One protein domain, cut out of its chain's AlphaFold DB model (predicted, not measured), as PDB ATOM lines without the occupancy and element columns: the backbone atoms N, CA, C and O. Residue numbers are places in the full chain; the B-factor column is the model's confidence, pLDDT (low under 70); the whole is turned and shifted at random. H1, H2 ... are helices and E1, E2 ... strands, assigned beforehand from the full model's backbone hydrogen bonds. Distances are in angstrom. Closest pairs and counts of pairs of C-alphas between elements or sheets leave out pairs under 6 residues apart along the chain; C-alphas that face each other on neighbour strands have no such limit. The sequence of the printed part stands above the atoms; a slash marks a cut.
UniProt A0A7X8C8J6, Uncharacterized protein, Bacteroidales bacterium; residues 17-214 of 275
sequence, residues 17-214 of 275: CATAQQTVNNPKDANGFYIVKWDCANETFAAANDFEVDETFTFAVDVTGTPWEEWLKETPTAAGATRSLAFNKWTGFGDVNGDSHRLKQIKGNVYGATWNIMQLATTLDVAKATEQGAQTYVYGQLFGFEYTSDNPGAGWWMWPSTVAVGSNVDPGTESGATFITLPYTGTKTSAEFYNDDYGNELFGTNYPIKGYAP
ATOM      1  N   CYS A  17      99.865 147.179 229.056       37.31
ATOM      2  CA  CYS A  17     100.346 146.555 227.819       37.31
ATOM      3  C   CYS A  17      99.262 146.529 226.730       37.31
ATOM      4  O   CYS A  17      99.216 145.601 225.928       37.31
ATOM      5  N   ALA A  18      98.396 147.546 226.677       43.75
ATOM      6  CA  ALA A  18      97.747 147.886 225.421       43.75
ATOM      7  C   ALA A  18      98.858 148.419 224.509       43.75
ATOM      8  O   ALA A  18      99.315 149.551 224.674       43.75
ATOM      9  N   THR A  19      99.364 147.583 223.602       47.66
ATOM     10  CA  THR A  19     100.121 148.083 222.451       47.66
ATOM     11  C   THR A  19      99.304 149.220 221.859       47.66
ATOM     12  O   THR A  19      98.127 149.009 221.577       47.66
ATOM     13  N   ALA A  20      99.874 150.421 221.745       51.59
ATOM     14  CA  ALA A  20      99.177 151.551 221.150       51.59
ATOM     15  C   ALA A  20      98.734 151.149 219.734       51.59
ATOM     16  O   ALA A  20      99.555 151.050 218.822       51.59
ATOM     17  N   GLN A  21      97.452 150.814 219.593       70.62
ATOM     18  CA  GLN A  21      96.846 150.401 218.338       70.62
ATOM     19  C   GLN A  21      96.593 151.648 217.510       70.62
ATOM     20  O   GLN A  21      96.058 152.646 218.000       70.62
ATOM     21  N   GLN A  22      96.999 151.598 216.251       84.12
ATOM     22  CA  GLN A  22      96.744 152.679 215.327       84.12
ATOM     23  C   GLN A  22      95.361 152.485 214.714       84.12
ATOM     24  O   GLN A  22      95.080 151.456 214.107       84.12
ATOM     25  N   THR A  23      94.509 153.496 214.832       90.75
ATOM     26  CA  THR A  23      93.194 153.517 214.187       90.75
ATOM     27  C   THR A  23      93.162 154.552 213.073       90.75
ATOM     28  O   THR A  23      93.826 155.587 213.152       90.75
ATOM     29  N   VAL A  24      92.344 154.288 212.060       95.31
ATOM     30  CA  VAL A  24      92.010 155.214 210.968       95.31
ATOM     31  C   VAL A  24      90.508 155.507 210.971       95.31
ATOM     32  O   VAL A  24      89.742 154.793 211.626       95.31
ATOM     33  N   ASN A  25      90.090 156.559 210.267       97.12
ATOM     34  CA  ASN A  25      88.706 157.041 210.232       97.12
ATOM     35  C   ASN A  25      87.854 156.388 209.129       97.12
ATOM     36  O   ASN A  25      86.711 156.779 208.905       97.12
ATOM     37  N   ASN A  26      88.389 155.376 208.441       98.06
ATOM     38  CA  ASN A  26      87.621 154.583 207.487       98.06
ATOM     39  C   ASN A  26      86.301 154.076 208.115       98.06
ATOM     40  O   ASN A  26      86.298 153.665 209.285       98.06
ATOM     41  N   PRO A  27      85.198 154.016 207.341       97.81
ATOM     42  CA  PRO A  27      83.986 153.317 207.758       97.81
ATOM     43  C   PRO A  27      84.284 151.858 208.110       97.81
ATOM     44  O   PRO A  27      85.264 151.289 207.628       97.81
ATOM     45  N   LYS A  28      83.427 151.236 208.921       97.31
ATOM     46  CA  LYS A  28      83.545 149.820 209.286       97.31
ATOM     47  C   LYS A  28      82.332 149.027 208.815       97.31
ATOM     48  O   LYS A  28      81.227 149.568 208.772       97.31
ATOM     49  N   ASP A  29      82.542 147.760 208.474       96.12
ATOM     50  CA  ASP A  29      81.458 146.818 208.203       96.12
ATOM     51  C   ASP A  29      80.765 146.349 209.496       96.12
ATOM     52  O   ASP A  29      81.134 146.727 210.612       96.12
ATOM     53  N   ALA A  30      79.744 145.500 209.350       95.19
ATOM     54  CA  ALA A  30      78.986 144.958 210.478       95.19
ATOM     55  C   ALA A  30      79.817 144.062 211.420       95.19
ATOM     56  O   ALA A  30      79.425 143.867 212.568       95.19
ATOM     57  N   ASN A  31      80.949 143.533 210.950       94.06
ATOM     58  CA  ASN A  31      81.877 142.711 211.728       94.06
ATOM     59  C   ASN A  31      83.027 143.543 212.321       94.06
ATOM     60  O   ASN A  31      83.890 143.006 213.013       94.06
ATOM     61  N   GLY A  32      83.039 144.852 212.063       95.38
ATOM     62  CA  GLY A  32      84.032 145.790 212.556       95.38
ATOM     63  C   GLY A  32      85.257 145.959 211.662       95.38
ATOM     64  O   GLY A  32      86.106 146.760 212.026       95.38
ATOM     65  N   PHE A  33      85.379 145.294 210.510       97.31
ATOM     66  CA  PHE A  33      86.515 145.499 209.598       97.31
ATOM     67  C   PHE A  33      86.431 146.849 208.894       97.31
ATOM     68  O   PHE A  33      85.337 147.313 208.579       97.31
ATOM     69  N   TYR A  34      87.572 147.471 208.587       98.44
ATOM     70  CA  TYR A  34      87.565 148.712 207.818       98.44
ATOM     71  C   TYR A  34      87.101 148.483 206.377       98.44
ATOM     72  O   TYR A  34      87.561 147.567 205.692       98.44
ATOM     73  N   ILE A  35      86.243 149.374 205.887       98.50
ATOM     74  CA  ILE A  35      85.959 149.531 204.466       98.50
ATOM     75  C   ILE A  35      87.093 150.345 203.848       98.50
ATOM     76  O   ILE A  35      87.305 151.510 204.184       98.50
ATOM     77  N   VAL A  36      87.850 149.706 202.963       98.12
ATOM     78  CA  VAL A  36      89.057 150.272 202.344       98.12
ATOM     79  C   VAL A  36      88.884 150.531 200.854       98.12
ATOM     80  O   VAL A  36      89.704 151.233 200.267       98.12
ATOM     81  N   LYS A  37      87.825 149.991 200.236       98.12
ATOM     82  CA  LYS A  37      87.502 150.272 198.836       98.12
ATOM     83  C   LYS A  37      87.014 151.713 198.689       98.12
ATOM     84  O   LYS A  37      86.010 152.104 199.286       98.12
ATOM     85  N   TRP A  38      87.700 152.479 197.851       97.75
ATOM     86  CA  TRP A  38      87.274 153.802 197.415       97.75
ATOM     87  C   TRP A  38      86.483 153.712 196.110       97.75
ATOM     88  O   TRP A  38      86.920 153.080 195.146       97.75
ATOM     89  N   ASP A  39      85.327 154.362 196.074       94.88
ATOM     90  CA  ASP A  39      84.541 154.575 194.869       94.88
ATOM     91  C   ASP A  39      85.021 155.852 194.176       94.88
ATOM     92  O   ASP A  39      84.695 156.977 194.565       94.88
ATOM     93  N   CYS A  40      85.813 155.664 193.126       90.31
ATOM     94  CA  CYS A  40      86.377 156.748 192.334       90.31
ATOM     95  C   CYS A  40      85.334 157.571 191.571       90.31
ATOM     96  O   CYS A  40      85.600 158.730 191.271       90.31
ATOM     97  N   ALA A  41      84.165 157.005 191.252       89.50
ATOM     98  CA  ALA A  41      83.126 157.720 190.514       89.50
ATOM     99  C   ALA A  41      82.351 158.682 191.423       89.50
ATOM    100  O   ALA A  41      81.975 159.772 190.996       89.50
ATOM    101  N   ASN A  42      82.132 158.279 192.676       91.75
ATOM    102  CA  ASN A  42      81.374 159.058 193.657       91.75
ATOM    103  C   ASN A  42      82.260 159.794 194.677       91.75
ATOM    104  O   ASN A  42      81.746 160.527 195.519       91.75
ATOM    105  N   GLU A  43      83.580 159.604 194.610       94.19
ATOM    106  CA  GLU A  43      84.570 160.186 195.519       94.19
ATOM    107  C   GLU A  43      84.228 159.978 197.008       94.19
ATOM    108  O   GLU A  43      84.250 160.925 197.811       94.19
ATOM    109  N   THR A  44      83.904 158.732 197.356       96.56
ATOM    110  CA  THR A  44      83.558 158.276 198.709       96.56
ATOM    111  C   THR A  44      84.086 156.862 198.946       96.56
ATOM    112  O   THR A  44      84.397 156.142 198.000       96.56
ATOM    113  N   PHE A  45      84.146 156.412 200.201       98.12
ATOM    114  CA  PHE A  45      84.264 154.979 200.475       98.12
ATOM    115  C   PHE A  45      83.042 154.239 199.934       98.12
ATOM    116  O   PHE A  45      81.916 154.739 200.022       98.12
ATOM    117  N   ALA A  46      83.276 153.046 199.388       97.06
ATOM    118  CA  ALA A  46      82.214 152.150 198.964       97.06
ATOM    119  C   ALA A  46      81.356 151.708 200.164       97.06
ATOM    120  O   ALA A  46      81.749 151.843 201.321       97.06
ATOM    121  N   ALA A  47      80.183 151.134 199.895       95.31
ATOM    122  CA  ALA A  47      79.326 150.599 200.954       95.31
ATOM    123  C   ALA A  47      79.916 149.343 201.627       95.31
ATOM    124  O   ALA A  47      79.565 149.035 202.765       95.31
ATOM    125  N   ALA A  48      80.785 148.609 200.924       96.62
ATOM    126  CA  ALA A  48      81.436 147.397 201.407       96.62
ATOM    127  C   ALA A  48      82.760 147.140 200.666       96.62
ATOM    128  O   ALA A  48      82.980 147.659 199.570       96.62
ATOM    129  N   ASN A  49      83.611 146.285 201.240       97.19
ATOM    130  CA  ASN A  49      84.714 145.653 200.514       97.19
ATOM    131  C   ASN A  49      84.151 144.489 199.695       97.19
ATOM    132  O   ASN A  49      84.118 143.346 200.142       97.19
ATOM    133  N   ASP A  50      83.648 144.794 198.509       95.38
ATOM    134  CA  ASP A  50      82.987 143.842 197.623       95.38
ATOM    135  C   ASP A  50      83.931 143.282 196.547       95.38
ATOM    136  O   ASP A  50      83.482 143.009 195.435       95.38
ATOM    137  N   PHE A  51      85.211 143.102 196.873       96.56
ATOM    138  CA  PHE A  51      86.231 142.618 195.944       96.56
ATOM    139  C   PHE A  51      86.840 141.274 196.355       96.56
ATOM    140  O   PHE A  51      86.938 140.970 197.549       96.56
ATOM    141  N   GLU A  52      87.241 140.470 195.368       97.12
ATOM    142  CA  GLU A  52      88.005 139.227 195.576       97.12
ATOM    143  C   GLU A  52      89.523 139.494 195.606       97.12
ATOM    144  O   GLU A  52      89.992 140.594 195.309       97.12
ATOM    145  N   VAL A  53      90.315 138.502 196.027       95.44
ATOM    146  CA  VAL A  53      91.770 138.654 196.243       95.44
ATOM    147  C   VAL A  53      92.557 138.958 194.955       95.44
ATOM    148  O   VAL A  53      93.629 139.565 195.010       95.44
ATOM    149  N   ASP A  54      92.020 138.563 193.804       94.19
ATOM    150  CA  ASP A  54      92.571 138.765 192.463       94.19
ATOM    151  C   ASP A  54      91.810 139.833 191.654       94.19
ATOM    152  O   ASP A  54      92.039 139.985 190.447       94.19
ATOM    153  N   GLU A  55      90.968 140.633 192.315       94.88
ATOM    154  CA  GLU A  55      90.322 141.808 191.734       94.88
ATOM    155  C   GLU A  55      91.168 143.070 191.941       94.88
ATOM    156  O   GLU A  55      91.791 143.285 192.985       94.88
ATOM    157  N   THR A  56      91.153 143.949 190.945       93.94
ATOM    158  CA  THR A  56      91.727 145.287 191.046       93.94
ATOM    159  C   THR A  56      90.745 146.229 191.741       93.94
ATOM    160  O   THR A  56      89.595 146.362 191.332       93.94
ATOM    161  N   PHE A  57      91.203 146.945 192.768       95.38
ATOM    162  CA  PHE A  57      90.401 147.935 193.491       95.38
ATOM    163  C   PHE A  57      91.245 149.138 193.924       95.38
ATOM    164  O   PHE A  57      92.464 149.050 194.056       95.38
ATOM    165  N   THR A  58      90.608 150.285 194.178       95.62
ATOM    166  CA  THR A  58      91.293 151.424 194.810       95.62
ATOM    167  C   THR A  58      91.244 151.272 196.325       95.62
ATOM    168  O   THR A  58      90.174 151.369 196.925       95.62
ATOM    169  N   PHE A  59      92.402 151.035 196.936       96.94
ATOM    170  CA  PHE A  59      92.591 151.062 198.379       96.94
ATOM    171  C   PHE A  59      92.730 152.506 198.858       96.94
ATOM    172  O   PHE A  59      93.490 153.282 198.272       96.94
ATOM    173  N   ALA A  60      92.057 152.852 199.952       97.94
ATOM    174  CA  ALA A  60      92.167 154.159 200.575       97.94
ATOM    175  C   ALA A  60      92.124 154.103 202.106       97.94
ATOM    176  O   ALA A  60      91.500 153.232 202.716       97.94
ATOM    177  N   VAL A  61      92.760 155.098 202.719       98.00
ATOM    178  CA  VAL A  61      92.798 155.340 204.158       98.00
ATOM    179  C   VAL A  61      92.382 156.777 204.428       98.00
ATOM    180  O   VAL A  61      92.951 157.703 203.849       98.00
ATOM    181  N   ASP A  62      91.414 156.959 205.320       98.12
ATOM    182  CA  ASP A  62      91.025 158.262 205.852       98.12
ATOM    183  C   ASP A  62      91.716 158.498 207.188       98.12
ATOM    184  O   ASP A  62      91.523 157.758 208.156       98.12
ATOM    185  N   VAL A  63      92.529 159.546 207.240       97.31
ATOM    186  CA  VAL A  63      93.264 159.919 208.447       97.31
ATOM    187  C   VAL A  63      92.634 161.074 209.225       97.31
ATOM    188  O   VAL A  63      93.247 161.557 210.177       97.31
ATOM    189  N   THR A  64      91.420 161.499 208.870       96.44
ATOM    190  CA  THR A  64      90.693 162.570 209.570       96.44
ATOM    191  C   THR A  64      90.584 162.293 211.068       96.44
ATOM    192  O   THR A  64      90.204 161.203 211.485       96.44
ATOM    193  N   GLY A  65      90.922 163.282 211.896       93.69
ATOM    194  CA  GLY A  65      90.853 163.172 213.355       93.69
ATOM    195  C   GLY A  65      91.896 162.236 213.977       93.69
ATOM    196  O   GLY A  65      91.850 161.988 215.180       93.69
ATOM    197  N   THR A  66      92.846 161.724 213.188       94.19
ATOM    198  CA  THR A  66      93.974 160.923 213.682       94.19
ATOM    199  C   THR A  66      95.239 161.785 213.800       94.19
ATOM    200  O   THR A  66      95.336 162.823 213.142       94.19
ATOM    201  N   PRO A  67      96.266 161.356 214.559       94.44
ATOM    202  CA  PRO A  67      97.542 162.075 214.621       94.44
ATOM    203  C   PRO A  67      98.236 162.290 213.267       94.44
ATOM    204  O   PRO A  67      99.070 163.184 213.134       94.44
ATOM    205  N   TRP A  68      97.900 161.480 212.260       95.12
ATOM    206  CA  TRP A  68      98.439 161.610 210.910       95.12
ATOM    207  C   TRP A  68      97.969 162.874 210.205       95.12
ATOM    208  O   TRP A  68      98.729 163.424 209.415       95.12
ATOM    209  N   GLU A  69      96.749 163.343 210.482       93.94
ATOM    210  CA  GLU A  69      96.188 164.517 209.813       93.94
ATOM    211  C   GLU A  69      97.079 165.750 210.004       93.94
ATOM    212  O   GLU A  69      97.395 166.439 209.035       93.94
ATOM    213  N   GLU A  70      97.521 166.005 211.235       92.50
ATOM    214  CA  GLU A  70      98.409 167.132 211.526       92.50
ATOM    215  C   GLU A  70      99.845 166.844 211.087       92.50
ATOM    216  O   GLU A  70     100.473 167.696 210.461       92.50
ATOM    217  N   TRP A  71     100.343 165.620 211.302       94.81
ATOM    218  CA  TRP A  71     101.690 165.230 210.876       94.81
ATOM    219  C   TRP A  71     101.917 165.420 209.369       94.81
ATOM    220  O   TRP A  71     102.997 165.834 208.953       94.81
ATOM    221  N   LEU A  72     100.907 165.158 208.535       95.25
ATOM    222  CA  LEU A  72     100.989 165.342 207.082       95.25
ATOM    223  C   LEU A  72     101.060 166.819 206.660       95.25
ATOM    224  O   LEU A  72     101.532 167.103 205.560       95.25
ATOM    225  N   LYS A  73     100.609 167.752 207.511       92.38
ATOM    226  CA  LYS A  73     100.612 169.207 207.257       92.38
ATOM    227  C   LYS A  73     101.887 169.896 207.749       92.38
ATOM    228  O   LYS A  73     102.165 171.029 207.358       92.38
ATOM    229  N   GLU A  74     102.638 169.251 208.635       91.75
ATOM    230  CA  GLU A  74     103.888 169.784 209.169       91.75
ATOM    231  C   GLU A  74     104.961 169.948 208.082       91.75
ATOM    232  O   GLU A  74     104.967 169.271 207.052       91.75
ATOM    233  N   THR A  75     105.928 170.830 208.348       91.69
ATOM    234  CA  THR A  75     107.091 171.006 207.477       91.69
ATOM    235  C   THR A  75     107.909 169.709 207.397       91.69
ATOM    236  O   THR A  75     108.326 169.190 208.439       91.69
ATOM    237  N   PRO A  76     108.172 169.194 206.185       92.56
ATOM    238  CA  PRO A  76     108.992 168.003 206.001       92.56
ATOM    239  C   PRO A  76     110.421 168.187 206.514       92.56
ATOM    240  O   PRO A  76     110.968 169.291 206.507       92.56
ATOM    241  N   THR A  77     111.027 167.095 206.977       90.56
ATOM    242  CA  THR A  77     112.401 167.088 207.493       90.56
ATOM    243  C   THR A  77     113.430 167.217 206.375       90.56
ATOM    244  O   THR A  77     114.436 167.909 206.536       90.56
ATOM    245  N   ALA A  78     113.165 166.598 205.224       86.19
ATOM    246  CA  ALA A  78     113.962 166.759 204.021       86.19
ATOM    247  C   ALA A  78     113.572 168.048 203.276       86.19
ATOM    248  O   ALA A  78     112.401 168.313 202.995       86.19
ATOM    249  N   ALA A  79     114.574 168.858 202.921       86.62
ATOM    250  CA  ALA A  79     114.356 170.113 202.210       86.62
ATOM    251  C   ALA A  79     113.680 169.872 200.849       86.62
ATOM    252  O   ALA A  79     114.153 169.074 200.042       86.62
ATOM    253  N   GLY A  80     112.575 170.581 200.599       84.25
ATOM    254  CA  GLY A  80     111.801 170.454 199.359       84.25
ATOM    255  C   GLY A  80     110.996 169.156 199.236       84.25
ATOM    256  O   GLY A  80     110.457 168.889 198.162       84.25
ATOM    257  N   ALA A  81     110.913 168.347 200.295       89.88
ATOM    258  CA  ALA A  81     110.084 167.153 200.291       89.88
ATOM    259  C   ALA A  81     108.603 167.472 200.530       89.88
ATOM    260  O   ALA A  81     108.237 168.566 200.954       89.88
ATOM    261  N   THR A  82     107.758 166.483 200.255       89.94
ATOM    262  CA  THR A  82     106.336 166.412 200.603       89.94
ATOM    263  C   THR A  82     106.117 165.185 201.486       89.94
ATOM    264  O   THR A  82     106.730 164.146 201.240       89.94
ATOM    265  N   ARG A  83     105.245 165.276 202.499       92.31
ATOM    266  CA  ARG A  83     104.847 164.124 203.322       92.31
ATOM    267  C   ARG A  83     103.688 163.361 202.696       92.31
ATOM    268  O   ARG A  83     102.768 163.950 202.134       92.31
ATOM    269  N   SER A  84     103.717 162.042 202.824       93.62
ATOM    270  CA  SER A  84     102.582 161.186 202.499       93.62
ATOM    271  C   SER A  84     102.628 159.881 203.289       93.62
ATOM    272  O   SER A  84     103.408 159.750 204.232       93.62
ATOM    273  N   LEU A  85     101.757 158.936 202.946       94.94
ATOM    274  CA  LEU A  85     101.562 157.696 203.692       94.94
ATOM    275  C   LEU A  85     101.965 156.480 202.870       94.94
ATOM    276  O   LEU A  85     101.774 156.446 201.663       94.94
ATOM    277  N   ALA A  86     102.460 155.444 203.521       93.38
ATOM    278  CA  ALA A  86     102.693 154.138 202.937       93.38
ATOM    279  C   ALA A  86     102.087 153.057 203.832       93.38
ATOM    280  O   ALA A  86     101.887 153.248 205.032       93.38
ATOM    281  N   PHE A  87     101.755 151.925 203.220       93.25
ATOM    282  CA  PHE A  87     101.100 150.809 203.879       93.25
ATOM    283  C   PHE A  87     101.916 149.535 203.666       93.25
ATOM    284  O   PHE A  87     102.018 149.018 202.545       93.25
ATOM    285  N   ASN A  88     102.499 149.046 204.756       91.19
ATOM    286  CA  ASN A  88     103.077 147.712 204.823       91.19
ATOM    287  C   ASN A  88     101.949 146.711 205.083       91.19
ATOM    288  O   ASN A  88     101.085 146.995 205.914       91.19
ATOM    289  N   LYS A  89     101.931 145.568 204.392       91.56
ATOM    290  CA  LYS A  89     100.808 144.629 204.481       91.56
ATOM    291  C   LYS A  89     101.207 143.172 204.325       91.56
ATOM    292  O   LYS A  89     102.064 142.815 203.525       91.56
ATOM    293  N   TRP A  90     100.492 142.331 205.053       91.50
ATOM    294  CA  TRP A  90     100.556 140.879 204.958       91.50
ATOM    295  C   TRP A  90      99.149 140.308 205.083       91.50
ATOM    296  O   TRP A  90      98.181 141.024 205.356       91.50
ATOM    297  N   THR A  91      99.019 139.011 204.853       91.81
ATOM    298  CA  THR A  91      97.733 138.319 204.868       91.81
ATOM    299  C   THR A  91      97.765 137.096 205.764       91.81
ATOM    300  O   THR A  91      98.829 136.626 206.164       91.81
ATOM    301  N   GLY A  92      96.586 136.523 206.009       86.44
ATOM    302  CA  GLY A  92      96.463 135.194 206.616       86.44
ATOM    303  C   GLY A  92      97.114 134.059 205.806       86.44
ATOM    304  O   GLY A  92      97.238 132.950 206.320       86.44
ATOM    305  N   PHE A  93      97.549 134.318 204.568       89.00
ATOM    306  CA  PHE A  93      98.129 133.330 203.657       89.00
ATOM    307  C   PHE A  93      99.576 133.645 203.236       89.00
ATOM    308  O   PHE A  93     100.110 132.951 202.378       89.00
ATOM    309  N   GLY A  94     100.221 134.662 203.816       85.88
ATOM    310  CA  GLY A  94     101.586 135.084 203.471       85.88
ATOM    311  C   GLY A  94     101.708 136.592 203.249       85.88
ATOM    312  O   GLY A  94     100.748 137.341 203.445       85.88
ATOM    313  N   ASP A  95     102.884 137.055 202.837       81.56
ATOM    314  CA  ASP A  95     103.169 138.483 202.694       81.56
ATOM    315  C   ASP A  95     102.697 139.037 201.349       81.56
ATOM    316  O   ASP A  95     102.826 138.408 200.290       81.56
ATOM    317  N   VAL A  96     102.203 140.276 201.400       74.38
ATOM    318  CA  VAL A  96     101.806 141.052 200.225       74.38
ATOM    319  C   VAL A  96     102.754 142.246 200.101       74.38
ATOM    320  O   VAL A  96     102.387 143.406 200.301       74.38
ATOM    321  N   ASN A  97     103.992 141.897 199.729       67.62
ATOM    322  CA  ASN A  97     105.163 142.737 199.456       67.62
ATOM    323  C   ASN A  97     106.028 143.162 200.664       67.62
ATOM    324  O   ASN A  97     105.522 143.571 201.703       67.62
ATOM    325  N   GLY A  98     107.354 143.119 200.453       55.72
ATOM    326  CA  GLY A  98     108.423 143.621 201.322       55.72
ATOM    327  C   GLY A  98     108.887 145.069 201.064       55.72
ATOM    328  O   GLY A  98     109.733 145.546 201.812       55.72
ATOM    329  N   ASP A  99     108.338 145.782 200.068       67.12
ATOM    330  CA  ASP A  99     108.727 147.171 199.732       67.12
ATOM    331  C   ASP A  99     107.791 148.274 200.269       67.12
ATOM    332  O   ASP A  99     108.093 149.453 200.099       67.12
ATOM    333  N   SER A 100     106.690 147.918 200.948       82.88
ATOM    334  CA  SER A 100     105.638 148.824 201.455       82.88
ATOM    335  C   SER A 100     105.079 149.826 200.427       82.88
ATOM    336  O   SER A 100     105.744 150.712 199.894       82.88
ATOM    337  N   HIS A 101     103.774 149.766 200.181       87.75
ATOM    338  CA  HIS A 101     103.189 150.526 199.078       87.75
ATOM    339  C   HIS A 101     102.820 151.944 199.489       87.75
ATOM    340  O   HIS A 101     102.059 152.148 200.433       87.75
ATOM    341  N   ARG A 102     103.324 152.925 198.741       88.94
ATOM    342  CA  ARG A 102     103.034 154.344 198.951       88.94
ATOM    343  C   ARG A 102     101.591 154.664 198.560       88.94
ATOM    344  O   ARG A 102     100.999 154.036 197.685       88.94
ATOM    345  N   LEU A 103     101.029 155.662 199.202       92.19
ATOM    346  CA  LEU A 103      99.691 156.179 198.984       92.19
ATOM    347  C   LEU A 103      99.847 157.654 198.630       92.19
ATOM    348  O   LEU A 103     100.714 158.325 199.182       92.19
ATOM    349  N   LYS A 104      99.024 158.165 197.719       87.62
ATOM    350  CA  LYS A 104      98.933 159.606 197.446       87.62
ATOM    351  C   LYS A 104      97.604 160.141 197.935       87.62
ATOM    352  O   LYS A 104      96.631 159.398 198.011       87.62
ATOM    353  N   GLN A 105      97.566 161.433 198.243       91.31
ATOM    354  CA  GLN A 105      96.321 162.112 198.575       91.31
ATOM    355  C   GLN A 105      95.349 161.999 197.391       91.31
ATOM    356  O   GLN A 105      95.695 162.359 196.268       91.31
ATOM    357  N   ILE A 106      94.151 161.484 197.658       90.75
ATOM    358  CA  ILE A 106      93.052 161.383 196.692       90.75
ATOM    359  C   ILE A 106      92.138 162.597 196.855       90.75
ATOM    360  O   ILE A 106      91.864 163.312 195.896       90.75
ATOM    361  N   LYS A 107      91.663 162.828 198.087       89.94
ATOM    362  CA  LYS A 107      90.689 163.875 198.419       89.94
ATOM    363  C   LYS A 107      90.729 164.196 199.907       89.94
ATOM    364  O   LYS A 107      90.573 163.301 200.728       89.94
ATOM    365  N   GLY A 108      90.876 165.472 200.266       92.81
ATOM    366  CA  GLY A 108      90.918 165.883 201.674       92.81
ATOM    367  C   GLY A 108      91.964 165.081 202.458       92.81
ATOM    368  O   GLY A 108      93.105 164.976 202.028       92.81
ATOM    369  N   ASN A 109      91.573 164.460 203.568       95.94
ATOM    370  CA  ASN A 109      92.459 163.618 204.382       95.94
ATOM    371  C   ASN A 109      92.479 162.137 203.946       95.94
ATOM    372  O   ASN A 109      92.877 161.271 204.722       95.94
ATOM    373  N   VAL A 110      92.041 161.825 202.722       97.38
ATOM    374  CA  VAL A 110      92.019 160.461 202.184       97.38
ATOM    375  C   VAL A 110      93.222 160.232 201.276       97.38
ATOM    376  O   VAL A 110      93.449 160.990 200.331       97.38
ATOM    377  N   TYR A 111      93.963 159.157 201.540       96.31
ATOM    378  CA  TYR A 111      95.154 158.751 200.798       96.31
ATOM    379  C   TYR A 111      94.989 157.328 200.282       96.31
ATOM    380  O   TYR A 111      94.492 156.468 201.005       96.31
ATOM    381  N   GLY A 112      95.440 157.042 199.066       95.12
ATOM    382  CA  GLY A 112      95.287 155.706 198.509       95.12
ATOM    383  C   GLY A 112      96.095 155.420 197.254       95.12
ATOM    384  O   GLY A 112      96.913 156.230 196.806       95.12
ATOM    385  N   ALA A 113      95.862 154.225 196.719       93.00
ATOM    386  CA  ALA A 113      96.453 153.686 195.499       93.00
ATOM    387  C   ALA A 113      95.564 152.558 194.947       93.00
ATOM    388  O   ALA A 113      94.750 151.987 195.672       93.00
ATOM    389  N   THR A 114      95.721 152.219 193.671       92.62
ATOM    390  CA  THR A 114      95.036 151.074 193.056       92.62
ATOM    391  C   THR A 114      95.870 149.821 193.233       92.62
ATOM    392  O   THR A 114      97.056 149.823 192.899       92.62
ATOM    393  N   TRP A 115      95.255 148.769 193.770       93.38
ATOM    394  CA  TRP A 115      95.891 147.514 194.147       93.38
ATOM    395  C   TRP A 115      95.200 146.313 193.509       93.38
ATOM    396  O   TRP A 115      93.990 146.315 193.307       93.38
ATOM    397  N   ASN A 116      95.973 145.251 193.310       93.75
ATOM    398  CA  ASN A 116      95.484 143.882 193.216       93.75
ATOM    399  C   ASN A 116      96.315 143.019 194.175       93.75
ATOM    400  O   ASN A 116      97.534 142.935 194.038       93.75
ATOM    401  N   ILE A 117      95.677 142.438 195.196       93.75
ATOM    402  CA  ILE A 117      96.381 141.803 196.327       93.75
ATOM    403  C   ILE A 117      97.232 140.626 195.852       93.75
ATOM    404  O   ILE A 117      98.393 140.520 196.242       93.75
ATOM    405  N   MET A 118      96.678 139.773 194.990       92.00
ATOM    406  CA  MET A 118      97.398 138.625 194.449       92.00
ATOM    407  C   MET A 118      98.578 139.046 193.568       92.00
ATOM    408  O   MET A 118      99.646 138.449 193.642       92.00
ATOM    409  N   GLN A 119      98.417 140.091 192.756       90.81
ATOM    410  CA  GLN A 119      99.494 140.595 191.897       90.81
ATOM    411  C   GLN A 119     100.614 141.293 192.682       90.81
ATOM    412  O   GLN A 119     101.769 141.243 192.264       90.81
ATOM    413  N   LEU A 120     100.279 141.901 193.824       89.25
ATOM    414  CA  LEU A 120     101.230 142.511 194.759       89.25
ATOM    415  C   LEU A 120     101.971 141.488 195.628       89.25
ATOM    416  O   LEU A 120     102.884 141.858 196.368       89.25
ATOM    417  N   ALA A 121     101.536 140.230 195.627       85.31
ATOM    418  CA  ALA A 121     102.036 139.229 196.544       85.31
ATOM    419  C   ALA A 121     103.495 138.843 196.280       85.31
ATOM    420  O   ALA A 121     103.905 138.628 195.143       85.31
ATOM    421  N   THR A 122     104.256 138.664 197.361       80.44
ATOM    422  CA  THR A 122     105.621 138.116 197.311       80.44
ATOM    423  C   THR A 122     105.668 136.671 197.787       80.44
ATOM    424  O   THR A 122     106.367 135.857 197.190       80.44
ATOM    425  N   THR A 123     104.931 136.340 198.854       86.19
ATOM    426  CA  THR A 123     104.934 135.000 199.474       86.19
ATOM    427  C   THR A 123     103.529 134.454 199.751       86.19
ATOM    428  O   THR A 123     103.389 133.466 200.468       86.19
ATOM    429  N   LEU A 124     102.486 135.074 199.187       89.19
ATOM    430  CA  LEU A 124     101.098 134.621 199.324       89.19
ATOM    431  C   LEU A 124     100.918 133.189 198.797       89.19
ATOM    432  O   LEU A 124     101.259 132.886 197.652       89.19
ATOM    433  N   ASP A 125     100.296 132.331 199.601       92.56
ATOM    434  CA  ASP A 125      99.786 131.032 199.168       92.56
ATOM    435  C   ASP A 125      98.527 131.233 198.309       92.56
ATOM    436  O   ASP A 125      97.397 131.236 198.804       92.56
ATOM    437  N   VAL A 126      98.743 131.444 197.006       91.75
ATOM    438  CA  VAL A 126      97.675 131.700 196.026       91.75
ATOM    439  C   VAL A 126      96.634 130.586 196.041       91.75
ATOM    440  O   VAL A 126      95.448 130.881 196.027       91.75
ATOM    441  N   ALA A 127      97.051 129.321 196.152       93.31
ATOM    442  CA  ALA A 127      96.131 128.187 196.121       93.31
ATOM    443  C   ALA A 127      95.109 128.235 197.267       93.31
ATOM    444  O   ALA A 127      93.936 127.944 197.044       93.31
ATOM    445  N   LYS A 128      95.540 128.636 198.473       94.44
ATOM    446  CA  LYS A 128      94.630 128.846 199.609       94.44
ATOM    447  C   LYS A 128      93.804 130.117 199.470       94.44
ATOM    448  O   LYS A 128      92.624 130.111 199.804       94.44
ATOM    449  N   ALA A 129      94.407 131.199 198.980       93.25
ATOM    450  CA  ALA A 129      93.710 132.468 198.786       93.25
ATOM    451  C   ALA A 129      92.585 132.369 197.736       93.25
ATOM    452  O   ALA A 129      91.605 133.104 197.830       93.25
ATOM    453  N   THR A 130      92.712 131.445 196.776       95.12
ATOM    454  CA  THR A 130      91.732 131.173 195.715       95.12
ATOM    455  C   THR A 130      90.938 129.875 195.931       95.12
ATOM    456  O   THR A 130      90.340 129.346 194.991       95.12
ATOM    457  N   GLU A 131      90.942 129.299 197.136       96.88
ATOM    458  CA  GLU A 131      90.045 128.183 197.456       96.88
ATOM    459  C   GLU A 131      88.598 128.697 197.524       96.88
ATOM    460  O   GLU A 131      88.343 129.795 198.013       96.88
ATOM    461  N   GLN A 132      87.624 127.933 197.018       97.38
ATOM    462  CA  GLN A 132      86.223 128.371 197.003       97.38
ATOM    463  C   GLN A 132      85.725 128.714 198.414       97.38
ATOM    464  O   GLN A 132      85.789 127.896 199.329       97.38
ATOM    465  N   GLY A 133      85.209 129.932 198.573       95.88
ATOM    466  CA  GLY A 133      84.761 130.476 199.852       95.88
ATOM    467  C   GLY A 133      85.873 131.038 200.745       95.88
ATOM    468  O   GLY A 133      85.558 131.572 201.810       95.88
ATOM    469  N   ALA A 134      87.147 130.968 200.343       96.31
ATOM    470  CA  ALA A 134      88.247 131.536 201.113       96.31
ATOM    471  C   ALA A 134      88.119 133.056 201.215       96.31
ATOM    472  O   ALA A 134      87.852 133.746 200.235       96.31
ATOM    473  N   GLN A 135      88.349 133.587 202.411       95.62
ATOM    474  CA  GLN A 135      88.458 135.022 202.641       95.62
ATOM    475  C   GLN A 135      89.891 135.360 203.019       95.62
ATOM    476  O   GLN A 135      90.486 134.716 203.885       95.62
ATOM    477  N   THR A 136      90.441 136.395 202.393       95.38
ATOM    478  CA  THR A 136      91.790 136.863 202.698       95.38
ATOM    479  C   THR A 136      91.704 137.999 203.707       95.38
ATOM    480  O   THR A 136      91.258 139.102 203.391       95.38
ATOM    481  N   TYR A 137      92.141 137.727 204.936       95.50
ATOM    482  CA  TYR A 137      92.378 138.755 205.947       95.50
ATOM    483  C   TYR A 137      93.653 139.511 205.607       95.50
ATOM    484  O   TYR A 137      94.692 138.884 205.392       95.50
ATOM    485  N   VAL A 138      93.577 140.840 205.589       94.62
ATOM    486  CA  VAL A 138      94.723 141.719 205.370       94.62
ATOM    487  C   VAL A 138      95.023 142.477 206.648       94.62
ATOM    488  O   VAL A 138      94.162 143.124 207.243       94.62
ATOM    489  N   TYR A 139      96.282 142.413 207.037       93.44
ATOM    490  CA  TYR A 139      96.859 143.112 208.167       93.44
ATOM    491  C   TYR A 139      97.832 144.150 207.634       93.44
ATOM    492  O   TYR A 139      98.412 143.966 206.558       93.44
ATOM    493  N   GLY A 140      98.059 145.224 208.378       91.25
ATOM    494  CA  GLY A 140      99.079 146.159 207.951       91.25
ATOM    495  C   GLY A 140      99.471 147.209 208.959       91.25
ATOM    496  O   GLY A 140      98.860 147.375 210.011       91.25
ATOM    497  N   GLN A 141     100.525 147.925 208.593       92.88
ATOM    498  CA  GLN A 141     101.053 149.085 209.292       92.88
ATOM    499  C   GLN A 141     100.979 150.263 208.333       92.88
ATOM    500  O   GLN A 141     101.476 150.189 207.207       92.88
ATOM    501  N   LEU A 142     100.384 151.358 208.786       94.69
ATOM    502  CA  LEU A 142     100.383 152.615 208.055       94.69
ATOM    503  C   LEU A 142     101.459 153.501 208.665       94.69
ATOM    504  O   LEU A 142     101.466 153.736 209.873       94.69
ATOM    505  N   PHE A 143     102.354 153.984 207.821       95.12
ATOM    506  CA  PHE A 143     103.464 154.820 208.231       95.12
ATOM    507  C   PHE A 143     103.640 155.993 207.275       95.12
ATOM    508  O   PHE A 143     103.193 155.972 206.131       95.12
ATOM    509  N   GLY A 144     104.273 157.041 207.764       94.81
ATOM    510  CA  GLY A 144     104.580 158.240 207.014       94.81
ATOM    511  C   GLY A 144     105.888 158.103 206.256       94.81
ATOM    512  O   GLY A 144     106.810 157.392 206.666       94.81
ATOM    513  N   PHE A 145     105.987 158.833 205.159       93.62
ATOM    514  CA  PHE A 145     107.230 159.008 204.434       93.62
ATOM    515  C   PHE A 145     107.306 160.402 203.817       93.62
ATOM    516  O   PHE A 145     106.308 161.121 203.734       93.62
ATOM    517  N   GLU A 146     108.502 160.772 203.379       92.31
ATOM    518  CA  GLU A 146     108.779 162.018 202.676       92.31
ATOM    519  C   GLU A 146     109.338 161.711 201.287       92.31
ATOM    520  O   GLU A 146     110.152 160.800 201.125       92.31
ATOM    521  N   TYR A 147     108.919 162.474 200.282       87.19
ATOM    522  CA  TYR A 147     109.408 162.337 198.912       87.19
ATOM    523  C   TYR A 147     109.678 163.687 198.256       87.19
ATOM    524  O   TYR A 147     108.994 164.672 198.523       87.19
ATOM    525  N   THR A 148     110.668 163.718 197.372       84.06
ATOM    526  CA  THR A 148     110.942 164.832 196.452       84.06
ATOM    527  C   THR A 148     110.652 164.388 195.015       84.06
ATOM    528  O   THR A 148     110.252 163.245 194.788       84.06
ATOM    529  N   SER A 149     110.860 165.268 194.029       77.81
ATOM    530  CA  SER A 149     110.767 164.897 192.606       77.81
ATOM    531  C   SER A 149     111.740 163.780 192.217       77.81
ATOM    532  O   SER A 149     111.430 162.984 191.336       77.81
ATOM    533  N   ASP A 150     112.885 163.706 192.901       78.25
ATOM    534  CA  ASP A 150     114.018 162.868 192.498       78.25
ATOM    535  C   ASP A 150     114.307 161.745 193.510       78.25
ATOM    536  O   ASP A 150     115.135 160.872 193.257       78.25
ATOM    537  N   ASN A 151     113.647 161.759 194.674       82.06
ATOM    538  CA  ASN A 151     113.807 160.749 195.714       82.06
ATOM    539  C   ASN A 151     112.442 160.362 196.321       82.06
ATOM    540  O   ASN A 151     111.919 161.097 197.165       82.06
ATOM    541  N   PRO A 152     111.881 159.189 195.965       78.69
ATOM    542  CA  PRO A 152     110.583 158.721 196.458       78.69
ATOM    543  C   PRO A 152     110.610 158.188 197.904       78.69
ATOM    544  O   PRO A 152     109.633 157.592 198.366       78.69
ATOM    545  N   GLY A 153     111.722 158.356 198.620       85.00
ATOM    546  CA  GLY A 153     111.902 157.978 200.023       85.00
ATOM    547  C   GLY A 153     112.922 158.874 200.724       85.00
ATOM    548  O   GLY A 153     113.794 158.376 201.431       85.00
ATOM    549  N   ALA A 154     112.836 160.192 200.507       87.44
ATOM    550  CA  ALA A 154     113.676 161.197 201.168       87.44
ATOM    551  C   ALA A 154     113.606 161.119 202.705       87.44
ATOM    552  O   ALA A 154     114.585 161.419 203.384       87.44
ATOM    553  N   GLY A 155     112.477 160.643 203.229       89.88
ATOM    554  CA  GLY A 155     112.313 160.124 204.583       89.88
ATOM    555  C   GLY A 155     111.446 158.870 204.524       89.88
ATOM    556  O   GLY A 155     110.549 158.784 203.689       89.88
ATOM    557  N   TRP A 156     111.718 157.874 205.364       91.31
ATOM    558  CA  TRP A 156     111.059 156.566 205.298       91.31
ATOM    559  C   TRP A 156     110.819 156.011 206.699       91.31
ATOM    560  O   TRP A 156     111.587 156.322 207.608       91.31
ATOM    561  N   TRP A 157     109.767 155.200 206.866       91.69
ATOM    562  CA  TRP A 157     109.370 154.636 208.164       91.69
ATOM    563  C   TRP A 157     109.224 155.715 209.254       91.69
ATOM    564  O   TRP A 157     109.889 155.680 210.289       91.69
ATOM    565  N   MET A 158     108.371 156.709 209.002       93.94
ATOM    566  CA  MET A 158     108.133 157.834 209.911       93.94
ATOM    567  C   MET A 158     106.774 157.697 210.600       93.94
ATOM    568  O   MET A 158     105.817 157.210 210.007       93.94
ATOM    569  N   TRP A 159     106.665 158.161 211.842       93.94
ATOM    570  CA  TRP A 159     105.404 158.177 212.586       93.94
ATOM    571  C   TRP A 159     105.217 159.514 213.312       93.94
ATOM    572  O   TRP A 159     106.212 160.114 213.737       93.94
ATOM    573  N   PRO A 160     103.966 159.980 213.491       93.38
ATOM    574  CA  PRO A 160     103.645 161.020 214.451       93.38
ATOM    575  C   PRO A 160     104.181 160.621 215.824       93.38
ATOM    576  O   PRO A 160     104.129 159.452 216.197       93.38
ATOM    577  N   SER A 161     104.641 161.591 216.609       91.00
ATOM    578  CA  SER A 161     105.245 161.341 217.928       91.00
ATOM    579  C   SER A 161     104.320 160.620 218.917       91.00
ATOM    580  O   SER A 161     104.789 160.018 219.880       91.00
ATOM    581  N   THR A 162     103.009 160.680 218.686       88.62
ATOM    582  CA  THR A 162     101.969 160.032 219.492       88.62
ATOM    583  C   THR A 162     101.601 158.628 219.012       88.62
ATOM    584  O   THR A 162     100.836 157.944 219.689       88.62
ATOM    585  N   VAL A 163     102.131 158.179 217.870       89.81
ATOM    586  CA  VAL A 163     101.915 156.835 217.326       89.81
ATOM    587  C   VAL A 163     103.181 156.014 217.545       89.81
ATOM    588  O   VAL A 163     104.281 156.426 217.179       89.81
ATOM    589  N   ALA A 164     103.041 154.845 218.171       90.25
ATOM    590  CA  ALA A 164     104.177 153.964 218.411       90.25
ATOM    591  C   ALA A 164     104.742 153.431 217.085       90.25
ATOM    592  O   ALA A 164     104.000 152.998 216.207       90.25
ATOM    593  N   VAL A 165     106.068 153.420 216.955       90.06
ATOM    594  CA  VAL A 165     106.747 152.884 215.769       90.06
ATOM    595  C   VAL A 165     106.351 151.424 215.547       90.06
ATOM    596  O   VAL A 165     106.400 150.614 216.473       90.06
ATOM    597  N   GLY A 166     105.977 151.093 214.310       87.19
ATOM    598  CA  GLY A 166     105.554 149.742 213.939       87.19
ATOM    599  C   GLY A 166     104.169 149.346 214.460       87.19
ATOM    600  O   GLY A 166     103.838 148.161 214.440       87.19
ATOM    601  N   SER A 167     103.350 150.297 214.927       90.19
ATOM    602  CA  SER A 167     101.963 150.012 215.293       90.19
ATOM    603  C   SER A 167     101.172 149.496 214.093       90.19
ATOM    604  O   SER A 167     101.189 150.090 213.012       90.19
ATOM    605  N   ASN A 168     100.444 148.404 214.303       91.31
ATOM    606  CA  ASN A 168      99.522 147.878 213.308       91.31
ATOM    607  C   ASN A 168      98.259 148.737 213.260       91.31
ATOM    608  O   ASN A 168      97.802 149.251 214.287       91.31
ATOM    609  N   VAL A 169      97.686 148.851 212.063       93.12
ATOM    610  CA  VAL A 169      96.353 149.407 211.865       93.12
ATOM    611  C   VAL A 169      95.333 148.353 212.257       93.12
ATOM    612  O   VAL A 169      95.157 147.358 211.552       93.12
ATOM    613  N   ASP A 170      94.652 148.596 213.368       91.44
ATOM    614  CA  ASP A 170      93.732 147.644 213.974       91.44
ATOM    615  C   ASP A 170      92.340 148.279 214.128       91.44
ATOM    616  O   ASP A 170      92.196 149.305 214.800       91.44
ATOM    617  N   PRO A 171      91.293 147.708 213.514       91.12
ATOM    618  CA  PRO A 171      89.932 148.188 213.686       91.12
ATOM    619  C   PRO A 171      89.308 147.811 215.040       91.12
ATOM    620  O   PRO A 171      88.172 148.217 215.304       91.12
ATOM    621  N   GLY A 172      90.005 147.066 215.899       85.44
ATOM    622  CA  GLY A 172      89.504 146.562 217.176       85.44
ATOM    623  C   GLY A 172      88.696 145.270 217.035       85.44
ATOM    624  O   GLY A 172      87.770 145.047 217.814       85.44
ATOM    625  N   THR A 173      88.999 144.450 216.026       87.25
ATOM    626  CA  THR A 173      88.373 143.134 215.818       87.25
ATOM    627  C   THR A 173      89.176 142.035 216.513       87.25
ATOM    628  O   THR A 173      90.370 142.188 216.757       87.25
ATOM    629  N   GLU A 174      88.551 140.890 216.808       86.00
ATOM    630  CA  GLU A 174      89.251 139.762 217.452       86.00
ATOM    631  C   GLU A 174      90.411 139.212 216.611       86.00
ATOM    632  O   GLU A 174      91.398 138.730 217.162       86.00
ATOM    633  N   SER A 175      90.314 139.290 215.279       86.75
ATOM    634  CA  SER A 175      91.395 138.844 214.399       86.75
ATOM    635  C   SER A 175      92.550 139.841 214.325       86.75
ATOM    636  O   SER A 175      93.624 139.443 213.885       86.75
ATOM    637  N   GLY A 176      92.344 141.110 214.703       88.44
ATOM    638  CA  GLY A 176      93.304 142.206 214.523       88.44
ATOM    639  C   GLY A 176      93.590 142.557 213.056       88.44
ATOM    640  O   GLY A 176      94.529 143.301 212.769       88.44
ATOM    641  N   ALA A 177      92.832 141.995 212.107       92.75
ATOM    642  CA  ALA A 177      93.002 142.282 210.687       92.75
ATOM    643  C   ALA A 177      92.397 143.643 210.339       92.75
ATOM    644  O   ALA A 177      91.291 143.967 210.771       92.75
ATOM    645  N   THR A 178      93.100 144.413 209.510       94.94
ATOM    646  CA  THR A 178      92.665 145.734 209.050       94.94
ATOM    647  C   THR A 178      91.386 145.637 208.223       94.94
ATOM    648  O   THR A 178      90.423 146.360 208.478       94.94
ATOM    649  N   PHE A 179      91.369 144.737 207.240       96.69
ATOM    650  CA  PHE A 179      90.218 144.494 206.377       96.69
ATOM    651  C   PHE A 179      90.207 143.054 205.852       96.69
ATOM    652  O   PHE A 179      91.149 142.289 206.060       96.69
ATOM    653  N   ILE A 180      89.122 142.688 205.176       96.88
ATOM    654  CA  ILE A 180      88.894 141.352 204.626       96.88
ATOM    655  C   ILE A 180      88.320 141.456 203.207       96.88
ATOM    656  O   ILE A 180      87.587 142.403 202.907       96.88
ATOM    657  N   THR A 181      88.668 140.502 202.341       96.81
ATOM    658  CA  THR A 181      88.064 140.346 201.006       96.81
ATOM    659  C   THR A 181      86.685 139.681 201.080       96.81
ATOM    660  O   THR A 181      86.311 139.071 202.091       96.81
ATOM    661  N   LEU A 182      85.948 139.709 199.967       96.44
ATOM    662  CA  LEU A 182      84.846 138.769 199.771       96.44
ATOM    663  C   LEU A 182      85.347 137.315 199.797       96.44
ATOM    664  O   LEU A 182      86.524 137.066 199.501       96.44
ATOM    665  N   PRO A 183      84.459 136.356 200.124       96.94
ATOM    666  CA  PRO A 183      84.701 134.946 199.858       96.94
ATOM    667  C   PRO A 183      84.999 134.729 198.377       96.94
ATOM    668  O   PRO A 183      84.256 135.210 197.522       96.94
ATOM    669  N   TYR A 184      86.071 134.003 198.090       97.31
ATOM    670  CA  TYR A 184      86.508 133.748 196.731       97.31
ATOM    671  C   TYR A 184      85.489 132.899 195.979       97.31
ATOM    672  O   TYR A 184      85.081 131.836 196.457       97.31
ATOM    673  N   THR A 185      85.102 133.357 194.792       96.88
ATOM    674  CA  THR A 185      84.241 132.602 193.878       96.88
ATOM    675  C   THR A 185      84.888 132.404 192.512       96.88
ATOM    676  O   THR A 185      84.452 131.528 191.761       96.88
ATOM    677  N   GLY A 186      85.923 133.188 192.188       92.62
ATOM    678  CA  GLY A 186      86.563 133.238 190.876       92.62
ATOM    679  C   GLY A 186      85.757 134.024 189.842       92.62
ATOM    680  O   GLY A 186      86.040 133.940 188.649       92.62
ATOM    681  N   THR A 187      84.724 134.759 190.267       91.75
ATOM    682  CA  THR A 187      83.868 135.545 189.359       91.75
ATOM    683  C   THR A 187      84.281 137.007 189.251       91.75
ATOM    684  O   THR A 187      83.819 137.701 188.343       91.75
ATOM    685  N   LYS A 188      85.164 137.476 190.139       87.94
ATOM    686  CA  LYS A 188      85.641 138.858 190.175       87.94
ATOM    687  C   LYS A 188      87.156 138.930 190.021       87.94
ATOM    688  O   LYS A 188      87.876 139.271 190.946       87.94
ATOM    689  N   THR A 189      87.641 138.616 188.828       89.62
ATOM    690  CA  THR A 189      89.071 138.684 188.499       89.62
ATOM    691  C   THR A 189      89.375 139.933 187.683       89.62
ATOM    692  O   THR A 189      88.538 140.380 186.897       89.62
ATOM    693  N   SER A 190      90.586 140.471 187.789       89.12
ATOM    694  CA  SER A 190      91.044 141.580 186.942       89.12
ATOM    695  C   SER A 190      92.297 141.233 186.150       89.12
ATOM    696  O   SER A 190      93.084 140.375 186.551       89.12
ATOM    697  N   ALA A 191      92.476 141.918 185.019       88.44
ATOM    698  CA  ALA A 191      93.687 141.801 184.222       88.44
ATOM    699  C   ALA A 191      94.928 142.237 185.016       88.44
ATOM    700  O   ALA A 191      94.861 142.974 186.006       88.44
ATOM    701  N   GLU A 192      96.076 141.751 184.562       88.12
ATOM    702  CA  GLU A 192      97.374 142.197 185.045       88.12
ATOM    703  C   GLU A 192      97.625 143.662 184.686       88.12
ATOM    704  O   GLU A 192      97.255 144.099 183.598       88.12
ATOM    705  N   PHE A 193      98.262 144.399 185.596       85.75
ATOM    706  CA  PHE A 193      98.701 145.768 185.347       85.75
ATOM    707  C   PHE A 193      99.987 146.097 186.107       85.75
ATOM    708  O   PHE A 193     100.307 145.474 187.125       85.75
ATOM    709  N   TYR A 194     100.687 147.121 185.637       85.25
ATOM    710  CA  TYR A 194     101.887 147.688 186.234       85.25
ATOM    711  C   TYR A 194     101.734 149.204 186.387       85.25
ATOM    712  O   TYR A 194     100.977 149.851 185.669       85.25
ATOM    713  N   ASN A 195     102.444 149.799 187.345       79.56
ATOM    714  CA  ASN A 195     102.402 151.249 187.583       79.56
ATOM    715  C   ASN A 195     102.743 152.083 186.329       79.56
ATOM    716  O   ASN A 195     102.174 153.156 186.137       79.56
ATOM    717  N   ASP A 196     103.643 151.593 185.478       76.00
ATOM    718  CA  ASP A 196     104.085 152.240 184.237       76.00
ATOM    719  C   ASP A 196     103.097 152.088 183.062       76.00
ATOM    720  O   ASP A 196     103.265 152.746 182.035       76.00
ATOM    721  N   ASP A 197     101.999 151.336 183.226       73.44
ATOM    722  CA  ASP A 197     100.883 151.318 182.263       73.44
ATOM    723  C   ASP A 197     100.062 152.629 182.275       73.44
ATOM    724  O   ASP A 197      99.206 152.866 181.409       73.44
ATOM    725  N   TYR A 198     100.302 153.499 183.264       70.56
ATOM    726  CA  TYR A 198      99.516 154.701 183.527       70.56
ATOM    727  C   TYR A 198     100.368 155.967 183.404       70.56
ATOM    728  O   TYR A 198     101.365 156.138 184.097       70.56
ATOM    729  N   GLY A 199      99.913 156.934 182.598       56.78
ATOM    730  CA  GLY A 199     100.651 158.186 182.350       56.78
ATOM    731  C   GLY A 199     100.850 159.113 183.564       56.78
ATOM    732  O   GLY A 199     101.582 160.092 183.463       56.78
ATOM    733  N   ASN A 200     100.210 158.820 184.700       58.75
ATOM    734  CA  ASN A 200     100.338 159.553 185.964       58.75
ATOM    735  C   ASN A 200     101.045 158.693 187.022       58.75
ATOM    736  O   ASN A 200     100.516 158.510 188.115       58.75
ATOM    737  N   GLU A 201     102.215 158.143 186.702       63.22
ATOM    738  CA  GLU A 201     102.988 157.276 187.600       63.22
ATOM    739  C   GLU A 201     103.049 157.827 189.032       63.22
ATOM    740  O   GLU A 201     103.249 159.026 189.274       63.22
ATOM    741  N   LEU A 202     102.882 156.943 190.021       62.38
ATOM    742  CA  LEU A 202     102.816 157.395 191.406       62.38
ATOM    743  C   LEU A 202     104.136 158.063 191.828       62.38
ATOM    744  O   LEU A 202     104.111 159.085 192.497       62.38
ATOM    745  N   PHE A 203     105.288 157.550 191.408       66.81
ATOM    746  CA  PHE A 203     106.591 158.086 191.822       66.81
ATOM    747  C   PHE A 203     107.686 157.926 190.747       66.81
ATOM    748  O   PHE A 203     108.859 157.769 191.079       66.81
ATOM    749  N   GLY A 204     107.300 157.990 189.467       59.25
ATOM    750  CA  GLY A 204     108.206 157.951 188.311       59.25
ATOM    751  C   GLY A 204     108.466 156.555 187.726       59.25
ATOM    752  O   GLY A 204     108.070 155.534 188.294       59.25
ATOM    753  N   THR A 205     109.197 156.539 186.607       57.94
ATOM    754  CA  THR A 205     109.402 155.387 185.705       57.94
ATOM    755  C   THR A 205     110.230 154.250 186.311       57.94
ATOM    756  O   THR A 205     110.292 153.152 185.770       57.94
ATOM    757  N   ASN A 206     110.877 154.489 187.454       57.69
ATOM    758  CA  ASN A 206     111.765 153.529 188.116       57.69
ATOM    759  C   ASN A 206     111.028 152.569 189.070       57.69
ATOM    760  O   ASN A 206     111.670 151.913 189.889       57.69
ATOM    761  N   TYR A 207     109.694 152.511 189.009       65.00
ATOM    762  CA  TYR A 207     108.857 151.748 189.942       65.00
ATOM    763  C   TYR A 207     107.777 150.904 189.219       65.00
ATOM    764  O   TYR A 207     106.589 151.081 189.512       65.00
ATOM    765  N   PRO A 208     108.133 149.991 188.285       70.56
ATOM    766  CA  PRO A 208     107.175 149.141 187.564       70.56
ATOM    767  C   PRO A 208     106.668 148.002 188.465       70.56
ATOM    768  O   PRO A 208     106.987 146.826 188.287       70.56
ATOM    769  N   ILE A 209     105.923 148.355 189.514       82.50
ATOM    770  CA  ILE A 209     105.358 147.385 190.453       82.50
ATOM    771  C   ILE A 209     104.071 146.819 189.858       82.50
ATOM    772  O   ILE A 209     103.123 147.554 189.577       82.50
ATOM    773  N   LYS A 210     104.046 145.495 189.720       87.81
ATOM    774  CA  LYS A 210     102.877 144.719 189.312       87.81
ATOM    775  C   LYS A 210     101.749 144.843 190.337       87.81
ATOM    776  O   LYS A 210     101.997 144.737 191.534       87.81
ATOM    777  N   GLY A 211     100.514 145.030 189.881       89.75
ATOM    778  CA  GLY A 211      99.338 145.131 190.745       89.75
ATOM    779  C   GLY A 211      99.276 146.422 191.564       89.75
ATOM    780  O   GLY A 211      98.532 146.478 192.544       89.75
ATOM    781  N   TYR A 212     100.064 147.439 191.208       89.31
ATOM    782  CA  TYR A 212     100.144 148.713 191.914       89.31
ATOM    783  C   TYR A 212     100.105 149.884 190.942       89.31
ATOM    784  O   TYR A 212     100.888 149.943 190.005       89.31
ATOM    785  N   ALA A 213      99.206 150.832 191.182       87.81
ATOM    786  CA  ALA A 213      99.026 151.996 190.329       87.81
ATOM    787  C   ALA A 213      98.484 153.189 191.134       87.81
ATOM    788  O   ALA A 213      98.067 153.036 192.291       87.81
ATOM    789  N   PRO A 214      98.451 154.394 190.544       85.75
ATOM    790  CA  PRO A 214      97.714 155.527 191.091       85.75
ATOM    791  C   PRO A 214      96.287 155.202 191.494       85.75
ATOM    792  O   PRO A 214      95.619 154.366 190.889       85.75
TER     793      PRO A 214
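What this domain is: This is residues 17 to 214 of the 275 residues of an uncharacterized protein of Bacteroidales bacterium (UniProt A0A7X8C8J6). Little regular structure is present: one strongly twisted antiparallel sheet, E1 E4 E3 E2 E5 E6, is surrounded by loops, with residues 212 to 213 and 179 to 180 pairing with E4 and E5. The printed part, 198 residues with 55 in named elements, runs E1 H1 E2 E3 E4 H2 E5 E6, mostly strand. It is compact, radius of gyration of the C-alphas 16.2 A, spanning 50 by 43 by 33 A.

How they stand to each other: Edge strand E1, residues 56 to 62, neighbours E4, residues 110 to 116, at 157 degrees; N 59 and O 113 are 2.8 A apart. H1, residues 67 to 71, only grazes the sheet; its O i to N i+4 pair is within hydrogen-bond range. E2, residues 82 to 91, and E3, residues 101 to 107, form a hairpin, N 103 to O 85 2.7 A. E2 E3 E4 is a meander, each strand the antiparallel neighbour of the one before; E3 and E4 form a hairpin, N 112 to O 104 2.8 A. H2, residues 126 to 129, is not on the sheet and too short for an i+4 pair. E5, residues 137 to 147, neighbours E2, N 84 to O 145 2.9 A, and bends by 56 degrees at residue 144. E5 and edge strand E6, residues 155 to 158, form a hairpin, N 144 to O 158 2.7 A.

Where its parts are: E1 begins at C-alpha 56 (91.727, 145.287, 191.046); E6 ends at C-alpha 158 (108.133, 157.834, 209.911). E2 measures 29.7 A and E5 29.9 A from first to last C-alpha.

The domain as a whole: The printed part has no cut, and no link between named elements is long. The two farthest C-alphas, of Ala 79 and Gln 132, are 50.6 A apart. Residues 17 to 20, 97 to 99 and 199 to 207 have pLDDT under 70.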